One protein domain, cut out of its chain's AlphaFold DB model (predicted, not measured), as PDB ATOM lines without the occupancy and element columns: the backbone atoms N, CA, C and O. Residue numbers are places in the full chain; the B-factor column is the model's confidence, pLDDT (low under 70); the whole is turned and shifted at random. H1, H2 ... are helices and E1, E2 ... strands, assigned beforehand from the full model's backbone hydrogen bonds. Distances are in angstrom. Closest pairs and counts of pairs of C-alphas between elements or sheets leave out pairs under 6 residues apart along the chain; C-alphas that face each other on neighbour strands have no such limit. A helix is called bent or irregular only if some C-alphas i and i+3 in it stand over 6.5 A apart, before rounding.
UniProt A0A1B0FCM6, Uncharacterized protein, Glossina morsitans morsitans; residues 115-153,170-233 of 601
ATOM      1  N   VAL A 115      12.474 133.562 -57.395       89.94
ATOM      2  CA  VAL A 115      13.572 132.757 -56.893       89.94
ATOM      3  C   VAL A 115      13.393 132.625 -55.385       89.94
ATOM      4  O   VAL A 115      13.219 133.623 -54.685       89.94
ATOM      5  N   TYR A 116      13.448 131.401 -54.879       90.50
ATOM      6  CA  TYR A 116      13.250 131.084 -53.470       90.50
ATOM      7  C   TYR A 116      14.582 130.758 -52.820       90.50
ATOM      8  O   TYR A 116      15.418 130.092 -53.415       90.50
ATOM      9  N   GLY A 117      14.788 131.184 -51.584       91.19
ATOM     10  CA  GLY A 117      15.947 130.787 -50.799       91.19
ATOM     11  C   GLY A 117      15.708 131.011 -49.319       91.19
ATOM     12  O   GLY A 117      14.667 131.517 -48.905       91.19
ATOM     13  N   THR A 118      16.687 130.639 -48.510       92.06
ATOM     14  CA  THR A 118      16.650 130.849 -47.065       92.06
ATOM     15  C   THR A 118      17.630 131.937 -46.668       92.06
ATOM     16  O   THR A 118      18.789 131.873 -47.069       92.06
ATOM     17  N   ALA A 119      17.212 132.897 -45.845       91.88
ATOM     18  CA  ALA A 119      18.127 133.880 -45.260       91.88
ATOM     19  C   ALA A 119      17.873 134.070 -43.761       91.88
ATOM     20  O   ALA A 119      16.787 133.797 -43.243       91.88
ATOM     21  N   ASN A 120      18.894 134.552 -43.055       89.81
ATOM     22  CA  ASN A 120      18.761 134.969 -41.664       89.81
ATOM     23  C   ASN A 120      18.308 136.429 -41.635       89.81
ATOM     24  O   ASN A 120      19.040 137.317 -42.070       89.81
ATOM     25  N   ILE A 121      17.107 136.670 -41.120       89.88
ATOM     26  CA  ILE A 121      16.434 137.966 -41.198       89.88
ATOM     27  C   ILE A 121      16.360 138.607 -39.818       89.88
ATOM     28  O   ILE A 121      15.871 137.966 -38.885       89.88
ATOM     29  N   PRO A 122      16.811 139.864 -39.643       86.88
ATOM     30  CA  PRO A 122      16.665 140.546 -38.366       86.88
ATOM     31  C   PRO A 122      15.193 140.642 -37.948       86.88
ATOM     32  O   PRO A 122      14.293 140.761 -38.777       86.88
ATOM     33  N   TYR A 123      14.940 140.612 -36.641       84.00
ATOM     34  CA  TYR A 123      13.580 140.628 -36.092       84.00
ATOM     35  C   TYR A 123      12.725 141.789 -36.620       84.00
ATOM     36  O   TYR A 123      11.558 141.583 -36.951       84.00
ATOM     37  N   ALA A 124      13.314 142.983 -36.725       85.75
ATOM     38  CA  ALA A 124      12.633 144.174 -37.222       85.75
ATOM     39  C   ALA A 124      12.116 143.979 -38.655       85.75
ATOM     40  O   ALA A 124      10.952 144.255 -38.920       85.75
ATOM     41  N   ASP A 125      12.941 143.433 -39.551       88.06
ATOM     42  CA  ASP A 125      12.570 143.151 -40.941       88.06
ATOM     43  C   ASP A 125      11.513 142.056 -41.060       88.06
ATOM     44  O   ASP A 125      10.582 142.171 -41.854       88.06
ATOM     45  N   PHE A 126      11.646 140.991 -40.263       88.88
ATOM     46  CA  PHE A 126      10.733 139.852 -40.330       88.88
ATOM     47  C   PHE A 126       9.300 140.259 -39.970       88.88
ATOM     48  O   PHE A 126       8.353 139.883 -40.668       88.88
ATOM     49  N   PHE A 127       9.140 141.033 -38.893       86.44
ATOM     50  CA  PHE A 127       7.831 141.443 -38.382       86.44
ATOM     51  C   PHE A 127       7.281 142.717 -39.028       86.44
ATOM     52  O   PHE A 127       6.077 142.947 -38.948       86.44
ATOM     53  N   TYR A 128       8.109 143.518 -39.708       88.12
ATOM     54  CA  TYR A 128       7.645 144.745 -40.361       88.12
ATOM     55  C   TYR A 128       6.495 144.490 -41.342       88.12
ATOM     56  O   TYR A 128       5.476 145.182 -41.280       88.12
ATOM     57  N   GLY A 129       6.628 143.456 -42.179       86.00
ATOM     58  CA  GLY A 129       5.596 143.033 -43.126       86.00
ATOM     59  C   GLY A 129       4.291 142.598 -42.467       86.00
ATOM     60  O   GLY A 129       3.223 142.969 -42.939       86.00
ATOM     61  N   GLU A 130       4.377 141.873 -41.346       83.69
ATOM     62  CA  GLU A 130       3.208 141.403 -40.582       83.69
ATOM     63  C   GLU A 130       2.406 142.565 -39.986       83.69
ATOM     64  O   GLU A 130       1.189 142.496 -39.850       83.69
ATOM     65  N   MET A 131       3.099 143.638 -39.596       84.00
ATOM     66  CA  MET A 131       2.487 144.771 -38.905       84.00
ATOM     67  C   MET A 131       1.923 145.831 -39.853       84.00
ATOM     68  O   MET A 131       1.020 146.564 -39.456       84.00
ATOM     69  N   ASN A 132       2.477 145.953 -41.063       84.38
ATOM     70  CA  ASN A 132       2.218 147.093 -41.951       84.38
ATOM     71  C   ASN A 132       1.580 146.712 -43.294       84.38
ATOM     72  O   ASN A 132       1.417 147.598 -44.127       84.38
ATOM     73  N   ASP A 133       1.225 145.436 -43.498       81.81
ATOM     74  CA  ASP A 133       0.567 144.931 -44.716       81.81
ATOM     75  C   ASP A 133       1.278 145.394 -46.000       81.81
ATOM     76  O   ASP A 133       0.725 146.039 -46.893       81.81
ATOM     77  N   VAL A 134       2.589 145.150 -46.028       85.75
ATOM     78  CA  VAL A 134       3.474 145.649 -47.082       85.75
ATOM     79  C   VAL A 134       3.117 144.986 -48.415       85.75
ATOM     80  O   VAL A 134       3.232 143.770 -48.558       85.75
ATOM     81  N   ALA A 135       2.740 145.794 -49.407       84.50
ATOM     82  CA  ALA A 135       2.443 145.329 -50.760       84.50
ATOM     83  C   ALA A 135       3.710 144.892 -51.519       84.50
ATOM     84  O   ALA A 135       4.806 145.404 -51.282       84.50
ATOM     85  N   GLN A 136       3.553 143.972 -52.474       85.12
ATOM     86  CA  GLN A 136       4.660 143.524 -53.317       85.12
ATOM     87  C   GLN A 136       5.180 144.659 -54.215       85.12
ATOM     88  O   GLN A 136       4.414 145.335 -54.902       85.12
ATOM     89  N   ASN A 137       6.502 144.808 -54.275       84.50
ATOM     90  CA  ASN A 137       7.189 145.753 -55.147       84.50
ATOM     91  C   ASN A 137       8.460 145.117 -55.728       84.50
ATOM     92  O   ASN A 137       9.450 144.936 -55.026       84.50
ATOM     93  N   ALA A 138       8.454 144.818 -57.028       84.81
ATOM     94  CA  ALA A 138       9.609 144.252 -57.731       84.81
ATOM     95  C   ALA A 138      10.592 145.314 -58.270       84.81
ATOM     96  O   ALA A 138      11.613 144.964 -58.858       84.81
ATOM     97  N   THR A 139      10.304 146.609 -58.105       88.94
ATOM     98  CA  THR A 139      11.143 147.690 -58.641       88.94
ATOM     99  C   THR A 139      12.329 147.942 -57.718       88.94
ATOM    100  O   THR A 139      12.137 148.352 -56.577       88.94
ATOM    101  N   MET A 140      13.556 147.746 -58.206       90.75
ATOM    102  CA  MET A 140      14.772 147.969 -57.419       90.75
ATOM    103  C   MET A 140      14.956 149.448 -57.045       90.75
ATOM    104  O   MET A 140      15.041 150.315 -57.916       90.75
ATOM    105  N   GLN A 141      15.089 149.736 -55.748       90.12
ATOM    106  CA  GLN A 141      15.213 151.089 -55.208       90.12
ATOM    107  C   GLN A 141      16.456 151.204 -54.318       90.12
ATOM    108  O   GLN A 141      16.372 151.159 -53.096       90.12
ATOM    109  N   LEU A 142      17.634 151.363 -54.930       88.00
ATOM    110  CA  LEU A 142      18.910 151.373 -54.197       88.00
ATOM    111  C   LEU A 142      19.082 152.582 -53.264       88.00
ATOM    112  O   LEU A 142      19.659 152.428 -52.189       88.00
ATOM    113  N   ASP A 143      18.557 153.743 -53.664       86.62
ATOM    114  CA  ASP A 143      18.689 155.018 -52.939       86.62
ATOM    115  C   ASP A 143      17.483 155.324 -52.029       86.62
ATOM    116  O   ASP A 143      17.437 156.373 -51.383       86.62
ATOM    117  N   ALA A 144      16.473 154.444 -51.989       84.44
ATOM    118  CA  ALA A 144      15.333 154.623 -51.097       84.44
ATOM    119  C   ALA A 144      15.764 154.426 -49.638       84.44
ATOM    120  O   ALA A 144      16.494 153.484 -49.318       84.44
ATOM    121  N   ALA A 145      15.291 155.313 -48.759       84.75
ATOM    122  CA  ALA A 145      15.498 155.183 -47.322       84.75
ATOM    123  C   ALA A 145      14.933 153.843 -46.825       84.75
ATOM    124  O   ALA A 145      13.846 153.460 -47.248       84.75
ATOM    125  N   ASP A 146      15.654 153.160 -45.927       86.25
ATOM    126  CA  ASP A 146      15.207 151.909 -45.301       86.25
ATOM    127  C   ASP A 146      13.883 152.145 -44.550       86.25
ATOM    128  O   ASP A 146      13.887 152.844 -43.526       86.25
ATOM    129  N   PRO A 147      12.748 151.592 -45.025       85.50
ATOM    130  CA  PRO A 147      11.444 151.871 -44.428       85.50
ATOM    131  C   PRO A 147      11.349 151.399 -42.976       85.50
ATOM    132  O   PRO A 147      10.661 152.027 -42.175       85.50
ATOM    133  N   VAL A 148      12.081 150.339 -42.617       84.81
ATOM    134  CA  VAL A 148      12.110 149.767 -41.264       84.81
ATOM    135  C   VAL A 148      12.906 150.667 -40.311       84.81
ATOM    136  O   VAL A 148      12.503 150.873 -39.164       84.81
ATOM    137  N   THR A 149      14.011 151.254 -40.782       83.62
ATOM    138  CA  THR A 149      14.805 152.231 -40.013       83.62
ATOM    139  C   THR A 149      14.069 153.565 -39.880       83.62
ATOM    140  O   THR A 149      14.045 154.148 -38.800       83.62
ATOM    141  N   ALA A 150      13.407 154.038 -40.941       83.25
ATOM    142  CA  ALA A 150      12.701 155.324 -40.951       83.25
ATOM    143  C   ALA A 150      11.572 155.411 -39.906       83.25
ATOM    144  O   ALA A 150      11.307 156.487 -39.371       83.25
ATOM    145  N   VAL A 151      10.925 154.285 -39.593       79.81
ATOM    146  CA  VAL A 151       9.894 154.197 -38.542       79.81
ATOM    147  C   VAL A 151      10.457 153.867 -37.152       79.81
ATOM    148  O   VAL A 151       9.692 153.745 -36.197       79.81
ATOM    149  N   GLY A 152      11.780 153.728 -37.022       76.06
ATOM    150  CA  GLY A 152      12.464 153.469 -35.754       76.06
ATOM    151  C   GLY A 152      12.397 152.018 -35.268       76.06
ATOM    152  O   GLY A 152      12.621 151.770 -34.088       76.06
ATOM    153  N   TYR A 153      12.082 151.047 -36.135       74.88
ATOM    154  CA  TYR A 153      12.115 149.626 -35.752       74.88
ATOM    155  C   TYR A 153      13.520 149.021 -35.812       74.88
ATOM    156  O   TYR A 153      13.754 147.954 -35.242       74.88
ATOM    157  N   LYS A 170      16.273 132.768 -38.095       88.38
ATOM    158  CA  LYS A 170      17.175 131.996 -38.954       88.38
ATOM    159  C   LYS A 170      16.407 131.204 -40.005       88.38
ATOM    160  O   LYS A 170      15.305 130.742 -39.724       88.38
ATOM    161  N   ALA A 171      17.032 131.005 -41.165       88.00
ATOM    162  CA  ALA A 171      16.520 130.178 -42.262       88.00
ATOM    163  C   ALA A 171      15.062 130.494 -42.663       88.00
ATOM    164  O   ALA A 171      14.246 129.595 -42.851       88.00
ATOM    165  N   VAL A 172      14.730 131.780 -42.781       89.81
ATOM    166  CA  VAL A 172      13.417 132.221 -43.264       89.81
ATOM    167  C   VAL A 172      13.320 131.934 -44.755       89.81
ATOM    168  O   VAL A 172      14.205 132.355 -45.498       89.81
ATOM    169  N   ASN A 173      12.246 131.273 -45.192       92.62
ATOM    170  CA  ASN A 173      11.940 131.108 -46.612       92.62
ATOM    171  C   ASN A 173      11.570 132.464 -47.224       92.62
ATOM    172  O   ASN A 173      10.601 133.101 -46.799       92.62
ATOM    173  N   ILE A 174      12.330 132.896 -48.223       92.94
ATOM    174  CA  ILE A 174      12.148 134.169 -48.913       92.94
ATOM    175  C   ILE A 174      12.010 133.911 -50.403       92.94
ATOM    176  O   ILE A 174      12.869 133.271 -51.006       92.94
ATOM    177  N   ALA A 175      10.952 134.455 -50.986       92.62
ATOM    178  CA  ALA A 175      10.777 134.582 -52.419       92.62
ATOM    179  C   ALA A 175      11.242 135.974 -52.863       92.62
ATOM    180  O   ALA A 175      10.874 136.985 -52.268       92.62
ATOM    181  N   VAL A 176      12.038 136.046 -53.920       92.75
ATOM    182  CA  VAL A 176      12.456 137.302 -54.550       92.75
ATOM    183  C   VAL A 176      12.009 137.261 -56.004       92.75
ATOM    184  O   VAL A 176      12.320 136.276 -56.672       92.75
ATOM    185  N   PRO A 177      11.303 138.283 -56.524       92.19
ATOM    186  CA  PRO A 177      10.991 138.351 -57.949       92.19
ATOM    187  C   PRO A 177      12.259 138.118 -58.777       92.19
ATOM    188  O   PRO A 177      13.288 138.741 -58.501       92.19
ATOM    189  N   ALA A 178      12.215 137.219 -59.761       89.81
ATOM    190  CA  ALA A 178      13.427 136.764 -60.448       89.81
ATOM    191  C   ALA A 178      14.202 137.923 -61.108       89.81
ATOM    192  O   ALA A 178      15.432 137.978 -61.048       89.81
ATOM    193  N   SER A 179      13.482 138.905 -61.663       88.38
ATOM    194  CA  SER A 179      14.056 140.148 -62.198       88.38
ATOM    195  C   SER A 179      14.778 140.966 -61.125       88.38
ATOM    196  O   SER A 179      15.940 141.327 -61.307       88.38
ATOM    197  N   LEU A 180      14.133 141.180 -59.974       92.56
ATOM    198  CA  LEU A 180      14.704 141.907 -58.841       92.56
ATOM    199  C   LEU A 180      15.938 141.196 -58.272       92.56
ATOM    200  O   LEU A 180      16.920 141.850 -57.932       92.56
ATOM    201  N   TYR A 181      15.913 139.864 -58.186       92.75
ATOM    202  CA  TYR A 181      17.045 139.078 -57.698       92.75
ATOM    203  C   TYR A 181      18.267 139.197 -58.616       92.75
ATOM    204  O   TYR A 181      19.387 139.410 -58.142       92.75
ATOM    205  N   ASN A 182      18.051 139.112 -59.932       90.31
ATOM    206  CA  ASN A 182      19.109 139.260 -60.928       90.31
ATOM    207  C   ASN A 182      19.686 140.685 -60.939       90.31
ATOM    208  O   ASN A 182      20.910 140.853 -60.945       90.31
ATOM    209  N   ASP A 183      18.828 141.705 -60.861       92.56
ATOM    210  CA  ASP A 183      19.248 143.106 -60.773       92.56
ATOM    211  C   ASP A 183      20.023 143.391 -59.478       92.56
ATOM    212  O   ASP A 183      21.068 144.047 -59.511       92.56
ATOM    213  N   ALA A 184      19.572 142.838 -58.347       92.25
ATOM    214  CA  ALA A 184      20.262 142.944 -57.066       92.25
ATOM    215  C   ALA A 184      21.640 142.264 -57.107       92.25
ATOM    216  O   ALA A 184      22.625 142.864 -56.677       92.25
ATOM    217  N   LYS A 185      21.754 141.056 -57.678       92.50
ATOM    218  CA  LYS A 185      23.052 140.379 -57.868       92.50
ATOM    219  C   LYS A 185      24.017 141.211 -58.701       92.50
ATOM    220  O   LYS A 185      25.157 141.413 -58.289       92.50
ATOM    221  N   LYS A 186      23.550 141.751 -59.828       91.62
ATOM    222  CA  LYS A 186      24.362 142.621 -60.681       91.62
ATOM    223  C   LYS A 186      24.811 143.882 -59.941       91.62
ATOM    224  O   LYS A 186      25.968 144.279 -60.052       91.62
ATOM    225  N   ALA A 187      23.933 144.499 -59.147       91.12
ATOM    226  CA  ALA A 187      24.289 145.658 -58.333       91.12
ATOM    227  C   ALA A 187      25.353 145.330 -57.264       91.12
ATOM    228  O   ALA A 187      26.244 146.148 -57.028       91.12
ATOM    229  N   ILE A 188      25.295 144.133 -56.665       91.38
ATOM    230  CA  ILE A 188      26.304 143.634 -55.715       91.38
ATOM    231  C   ILE A 188      27.654 143.424 -56.416       91.38
ATOM    232  O   ILE A 188      28.682 143.857 -55.894       91.38
ATOM    233  N   GLU A 189      27.668 142.818 -57.608       90.62
ATOM    234  CA  GLU A 189      28.887 142.611 -58.409       90.62
ATOM    235  C   GLU A 189      29.529 143.930 -58.867       90.62
ATOM    236  O   GLU A 189      30.751 144.071 -58.850       90.62
ATOM    237  N   GLU A 190      28.711 144.923 -59.226       91.31
ATOM    238  CA  GLU A 190      29.150 146.276 -59.587       91.31
ATOM    239  C   GLU A 190      29.612 147.109 -58.371       91.31
ATOM    240  O   GLU A 190      30.061 148.245 -58.538       91.31
ATOM    241  N   GLY A 191      29.517 146.567 -57.150       88.88
ATOM    242  CA  GLY A 191      29.946 147.229 -55.917       88.88
ATOM    243  C   GLY A 191      29.077 148.424 -55.517       88.88
ATOM    244  O   GLY A 191      29.560 149.334 -54.837       88.88
ATOM    245  N   LYS A 192      27.811 148.461 -55.952       90.19
ATOM    246  CA  LYS A 192      26.877 149.539 -55.603       90.19
ATOM    247  C   LYS A 192      26.500 149.470 -54.123       90.19
ATOM    248  O   LYS A 192      26.263 148.397 -53.574       90.19
ATOM    249  N   SER A 193      26.407 150.631 -53.477       84.81
ATOM    250  CA  SER A 193      25.823 150.750 -52.139       84.81
ATOM    251  C   SER A 193      24.299 150.784 -52.219       84.81
ATOM    252  O   SER A 193      23.745 151.318 -53.177       84.81
ATOM    253  N   CYS A 194      23.625 150.266 -51.195       87.56
ATOM    254  CA  CYS A 194      22.174 150.343 -51.057       87.56
ATOM    255  C   CYS A 194      21.818 150.892 -49.676       87.56
ATOM    256  O   CYS A 194      22.396 150.468 -48.672       87.56
ATOM    257  N   SER A 195      20.894 151.852 -49.646       85.88
ATOM    258  CA  SER A 195      20.430 152.533 -48.434       85.88
ATOM    259  C   SER A 195      19.434 151.711 -47.612       85.88
ATOM    260  O   SER A 195      19.134 152.092 -46.486       85.88
ATOM    261  N   ASN A 196      18.954 150.583 -48.143       88.19
ATOM    262  CA  ASN A 196      18.057 149.643 -47.472       88.19
ATOM    263  C   ASN A 196      18.632 148.212 -47.464       88.19
ATOM    264  O   ASN A 196      19.780 147.975 -47.851       88.19
ATOM    265  N   GLN A 197      17.855 147.240 -46.976       90.00
ATOM    266  CA  GLN A 197      18.329 145.862 -46.814       90.00
ATOM    267  C   GLN A 197      18.279 145.008 -48.082       90.00
ATOM    268  O   GLN A 197      18.754 143.875 -48.024       90.00
ATOM    269  N   LEU A 198      17.769 145.506 -49.217       92.19
ATOM    270  CA  LEU A 198      17.571 144.705 -50.431       92.19
ATOM    271  C   LEU A 198      18.827 143.910 -50.803       92.19
ATOM    272  O   LEU A 198      18.778 142.685 -50.887       92.19
ATOM    273  N   LEU A 199      19.966 144.588 -50.984       92.38
ATOM    274  CA  LEU A 199      21.203 143.923 -51.409       92.38
ATOM    275  C   LEU A 199      21.789 143.015 -50.317       92.38
ATOM    276  O   LEU A 199      22.430 142.014 -50.628       92.38
ATOM    277  N   LYS A 200      21.552 143.328 -49.037       90.50
ATOM    278  CA  LYS A 200      22.009 142.500 -47.908       90.50
ATOM    279  C   LYS A 200      21.217 141.196 -47.821       90.50
ATOM    280  O   LYS A 200      21.813 140.134 -47.656       90.50
ATOM    281  N   ILE A 201      19.894 141.263 -47.952       91.88
ATOM    282  CA  ILE A 201      19.024 140.085 -47.914       91.88
ATOM    283  C   ILE A 201      19.221 139.266 -49.192       91.88
ATOM    284  O   ILE A 201      19.527 138.081 -49.105       91.88
ATOM    285  N   ALA A 202      19.166 139.893 -50.370       91.25
ATOM    286  CA  ALA A 202      19.365 139.197 -51.642       91.25
ATOM    287  C   ALA A 202      20.752 138.536 -51.744       91.25
ATOM    288  O   ALA A 202      20.873 137.420 -52.250       91.25
ATOM    289  N   GLY A 203      21.798 139.194 -51.229       90.06
ATOM    290  CA  GLY A 203      23.164 138.666 -51.206       90.06
ATOM    291  C   GLY A 203      23.423 137.577 -50.161       90.06
ATOM    292  O   GLY A 203      24.429 136.880 -50.272       90.06
ATOM    293  N   SER A 204      22.547 137.415 -49.163       91.75
ATOM    294  CA  SER A 204      22.674 136.397 -48.104       91.75
ATOM    295  C   SER A 204      21.744 135.194 -48.284       91.75
ATOM    296  O   SER A 204      21.689 134.337 -47.405       91.75
ATOM    297  N   LEU A 205      21.033 135.107 -49.413       92.19
ATOM    298  CA  LEU A 205      20.182 133.963 -49.728       92.19
ATOM    299  C   LEU A 205      21.007 132.691 -49.951       92.19
ATOM    300  O   LEU A 205      21.842 132.611 -50.851       92.19
ATOM    301  N   GLU A 206      20.707 131.675 -49.152       91.25
ATOM    302  CA  GLU A 206      21.217 130.311 -49.261       91.25
ATOM    303  C   GLU A 206      20.155 129.389 -49.882       91.25
ATOM    304  O   GLU A 206      18.971 129.716 -49.898       91.25
ATOM    305  N   ASN A 207      20.565 128.211 -50.371       88.62
ATOM    306  CA  ASN A 207      19.660 127.176 -50.909       88.62
ATOM    307  C   ASN A 207      18.704 127.690 -51.994       88.62
ATOM    308  O   ASN A 207      17.518 127.368 -52.008       88.62
ATOM    309  N   VAL A 208      19.241 128.520 -52.885       88.00
ATOM    310  CA  VAL A 208      18.462 129.202 -53.910       88.00
ATOM    311  C   VAL A 208      17.894 128.196 -54.918       88.00
ATOM    312  O   VAL A 208      18.655 127.439 -55.520       88.00
ATOM    313  N   SER A 209      16.574 128.199 -55.096       84.69
ATOM    314  CA  SER A 209      15.814 127.319 -55.984       84.69
ATOM    315  C   SER A 209      14.771 128.107 -56.778       84.69
ATOM    316  O   SER A 209      14.300 129.157 -56.349       84.69
ATOM    317  N   GLU A 210      14.369 127.567 -57.923       82.69
ATOM    318  CA  GLU A 210      13.238 128.062 -58.721       82.69
ATOM    319  C   GLU A 210      11.898 127.465 -58.253       82.69
ATOM    320  O   GLU A 210      10.838 127.819 -58.757       82.69
ATOM    321  N   THR A 211      11.932 126.556 -57.273       78.00
ATOM    322  CA  THR A 211      10.747 125.907 -56.699       78.00
ATOM    323  C   THR A 211      10.434 126.450 -55.308       78.00
ATOM    324  O   THR A 211      11.329 126.506 -54.459       78.00
ATOM    325  N   ALA A 212       9.158 126.747 -55.048       78.31
ATOM    326  CA  ALA A 212       8.657 127.141 -53.733       78.31
ATOM    327  C   ALA A 212       9.003 126.111 -52.632       78.31
ATOM    328  O   ALA A 212       9.164 124.916 -52.917       78.31
ATOM    329  N   PRO A 213       9.134 126.539 -51.360       75.12
ATOM    330  CA  PRO A 213       9.433 125.635 -50.254       75.12
ATOM    331  C   PRO A 213       8.312 124.610 -50.047       75.12
ATOM    332  O   PRO A 213       7.134 124.924 -50.177       75.12
ATOM    333  N   ALA A 214       8.670 123.392 -49.631       69.19
ATOM    334  CA  ALA A 214       7.704 122.310 -49.401       69.19
ATOM    335  C   ALA A 214       6.644 122.630 -48.326       69.19
ATOM    336  O   ALA A 214       5.588 122.007 -48.314       69.19
ATOM    337  N   SER A 215       6.916 123.585 -47.428       71.38
ATOM    338  CA  SER A 215       5.935 124.078 -46.455       71.38
ATOM    339  C   SER A 215       4.838 124.945 -47.080       71.38
ATOM    340  O   SER A 215       3.841 125.203 -46.418       71.38
ATOM    341  N   GLY A 216       5.035 125.458 -48.299       70.00
ATOM    342  CA  GLY A 216       4.186 126.483 -48.910       70.00
ATOM    343  C   GLY A 216       4.333 127.871 -48.274       70.00
ATOM    344  O   GLY A 216       3.815 128.838 -48.810       70.00
ATOM    345  N   GLU A 217       5.052 128.003 -47.156       82.38
ATOM    346  CA  GLU A 217       5.187 129.254 -46.402       82.38
ATOM    347  C   GLU A 217       6.480 130.002 -46.750       82.38
ATOM    348  O   GLU A 217       7.581 129.473 -46.548       82.38
ATOM    349  N   TYR A 218       6.360 131.248 -47.219       89.19
ATOM    350  CA  TYR A 218       7.485 132.147 -47.504       89.19
ATOM    351  C   TYR A 218       7.108 133.631 -47.360       89.19
ATOM    352  O   TYR A 218       5.935 133.994 -47.320       89.19
ATOM    353  N   LYS A 219       8.106 134.514 -47.276       92.25
ATOM    354  CA  LYS A 219       7.940 135.980 -47.346       92.25
ATOM    355  C   LYS A 219       8.485 136.513 -48.664       92.25
ATOM    356  O   LYS A 219       9.462 135.970 -49.167       92.25
ATOM    357  N   ILE A 220       7.909 137.578 -49.211       92.81
ATOM    358  CA  ILE A 220       8.399 138.176 -50.458       92.81
ATOM    359  C   ILE A 220       9.334 139.346 -50.137       92.81
ATOM    360  O   ILE A 220       8.957 140.231 -49.371       92.81
ATOM    361  N   LEU A 221      10.540 139.353 -50.713       94.38
ATOM    362  CA  LEU A 221      11.476 140.481 -50.650       94.38
ATOM    363  C   LEU A 221      11.144 141.513 -51.726       94.38
ATOM    364  O   LEU A 221      11.154 141.209 -52.920       94.38
ATOM    365  N   ASN A 222      10.925 142.746 -51.285       92.75
ATOM    366  CA  ASN A 222      10.629 143.889 -52.134       92.75
ATOM    367  C   ASN A 222      11.879 144.697 -52.486       92.75
ATOM    368  O   ASN A 222      12.891 144.670 -51.786       92.75
ATOM    369  N   GLY A 223      11.788 145.476 -53.564       89.69
ATOM    370  CA  GLY A 223      12.883 146.288 -54.091       89.69
ATOM    371  C   GLY A 223      13.277 147.504 -53.243       89.69
ATOM    372  O   GLY A 223      14.310 148.113 -53.519       89.69
ATOM    373  N   ASP A 224      12.514 147.829 -52.199       90.12
ATOM    374  CA  ASP A 224      12.873 148.786 -51.139       90.12
ATOM    375  C   ASP A 224      13.507 148.114 -49.906       90.12
ATOM    376  O   ASP A 224      13.765 148.772 -48.896       90.12
ATOM    377  N   GLY A 225      13.761 146.804 -49.972       88.56
ATOM    378  CA  GLY A 225      14.375 146.020 -48.905       88.56
ATOM    379  C   GLY A 225      13.414 145.549 -47.814       88.56
ATOM    380  O   GLY A 225      13.879 144.943 -46.850       88.56
ATOM    381  N   THR A 226      12.107 145.793 -47.944       92.81
ATOM    382  CA  THR A 226      11.090 145.277 -47.013       92.81
ATOM    383  C   THR A 226      10.684 143.838 -47.342       92.81
ATOM    384  O   THR A 226      10.852 143.366 -48.467       92.81
ATOM    385  N   LEU A 227      10.137 143.129 -46.349       92.75
ATOM    386  CA  LEU A 227       9.511 141.816 -46.522       92.75
ATOM    387  C   LEU A 227       7.994 141.934 -46.342       92.75
ATOM    388  O   LEU A 227       7.541 142.658 -45.457       92.75
ATOM    389  N   THR A 228       7.218 141.192 -47.131       90.31
ATOM    390  CA  THR A 228       5.760 141.070 -46.951       90.31
ATOM    391  C   THR A 228       5.397 140.257 -45.696       90.31
ATOM    392  O   THR A 228       6.251 139.633 -45.045       90.31
ATOM    393  N   ALA A 229       4.106 140.226 -45.347       86.00
ATOM    394  CA  ALA A 229       3.571 139.213 -44.435       86.00
ATOM    395  C   ALA A 229       3.785 137.790 -45.000       86.00
ATOM    396  O   ALA A 229       4.003 137.612 -46.206       86.00
ATOM    397  N   MET A 230       3.780 136.783 -44.122       83.69
ATOM    398  CA  MET A 230       3.944 135.382 -44.506       83.69
ATOM    399  C   MET A 230       2.838 134.958 -45.482       83.69
ATOM    400  O   MET A 230       1.651 135.094 -45.204       83.69
ATOM    401  N   THR A 231       3.253 134.461 -46.643       76.56
ATOM    402  CA  THR A 231       2.386 133.953 -47.707       76.56
ATOM    403  C   THR A 231       2.370 132.431 -47.645       76.56
ATOM    404  O   THR A 231       3.432 131.828 -47.496       76.56
ATOM    405  N   THR A 232       1.189 131.819 -47.765       70.75
ATOM    406  CA  THR A 232       1.020 130.360 -47.850       70.75
ATOM    407  C   THR A 232       0.516 129.982 -49.239       70.75
ATOM    408  O   THR A 232      -0.609 130.313 -49.609       70.75
ATOM    409  N   GLU A 233       1.335 129.270 -50.003       62.88
ATOM    410  CA  GLU A 233       0.980 128.687 -51.293       62.88
ATOM    411  C   GLU A 233       0.467 127.254 -51.078       62.88
ATOM    412  O   GLU A 233       1.204 126.358 -50.661       62.88
TER     413      GLU A 233
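Overview. This is residues 115 to 153 and 170 to 233 of the 601 residues of an uncharacterized protein of Glossina morsitans morsitans (UniProt A0A1B0FCM6). A strongly twisted sheet of four strands forms one layer; helices H1, H3 and H4 cover one of its faces as a second layer, and H2 lies beyond H1, off the sheet. The printed part has 103 residues with four named helices and four named strands, in the order E1, H1, H2, E2, H3, H4, E3, E4. The mixed sheet runs E3, E1, E2, E4, and the class is mixed. The whole is compact, with a radius of gyration of the C-alphas of 12.5 A and spans of 34 by 30 by 22 A.

Along the chain. E1, residues 115 to 121, begins at C-alpha 115 (13.572, 132.757, -56.893) and measures 16.8 A. H1 is residues 123 to 132, 14.3 A, and only just irregular: C-alphas 126 and 129 are 6.7 A apart. H2 is residues 147 to 150; E2, residues 170 to 177, 21.0 A; H3, residues 178 to 189, 16.7 A; H4, residues 198 to 203; E3, residues 206 to 209. E4, residues 217 to 220, ends at C-alpha 220 (8.399, 138.176, -50.458).

Arrangement. E1 is antiparallel to E2, with N 117 and O 174 at 2.9 A, and to E3, with N 118 and O 206 at 2.8 A. E2 and E4 are parallel, with N 175 and O 219 at 2.8 A. E2, H3, H4 and E3 form a split strand-helix-strand unit, two same-way strands with E1 between them, its crossover right-handed. H3 and H4 are on the sheet and touch, about perpendicular at 81 degrees; their closest C-alphas, of Ala 184 and Leu 199, are 5.8 A apart. H1 is on the sheet too. H2 is not on it and only just touches H1, with 3 pairs of C-alphas within 8 A, the closest those of Asp 125 and Val 148 at 6.6 A. Every O i to N i+4 pair is within hydrogen-bond range in H3 and H4, 4 of 6 in H1; H2 is too short for such a pair.

Size, cuts and confidence. The C-alphas farthest apart, of Gly 191 and Glu 233, are 34.7 A apart. Residues 154 to 169 are not printed; C-alphas 153 and 170 are 18.6 A apart across the cut. The link from H1 to H2, 14 residues, is long. Residues 214 and 233 have pLDDT under 70.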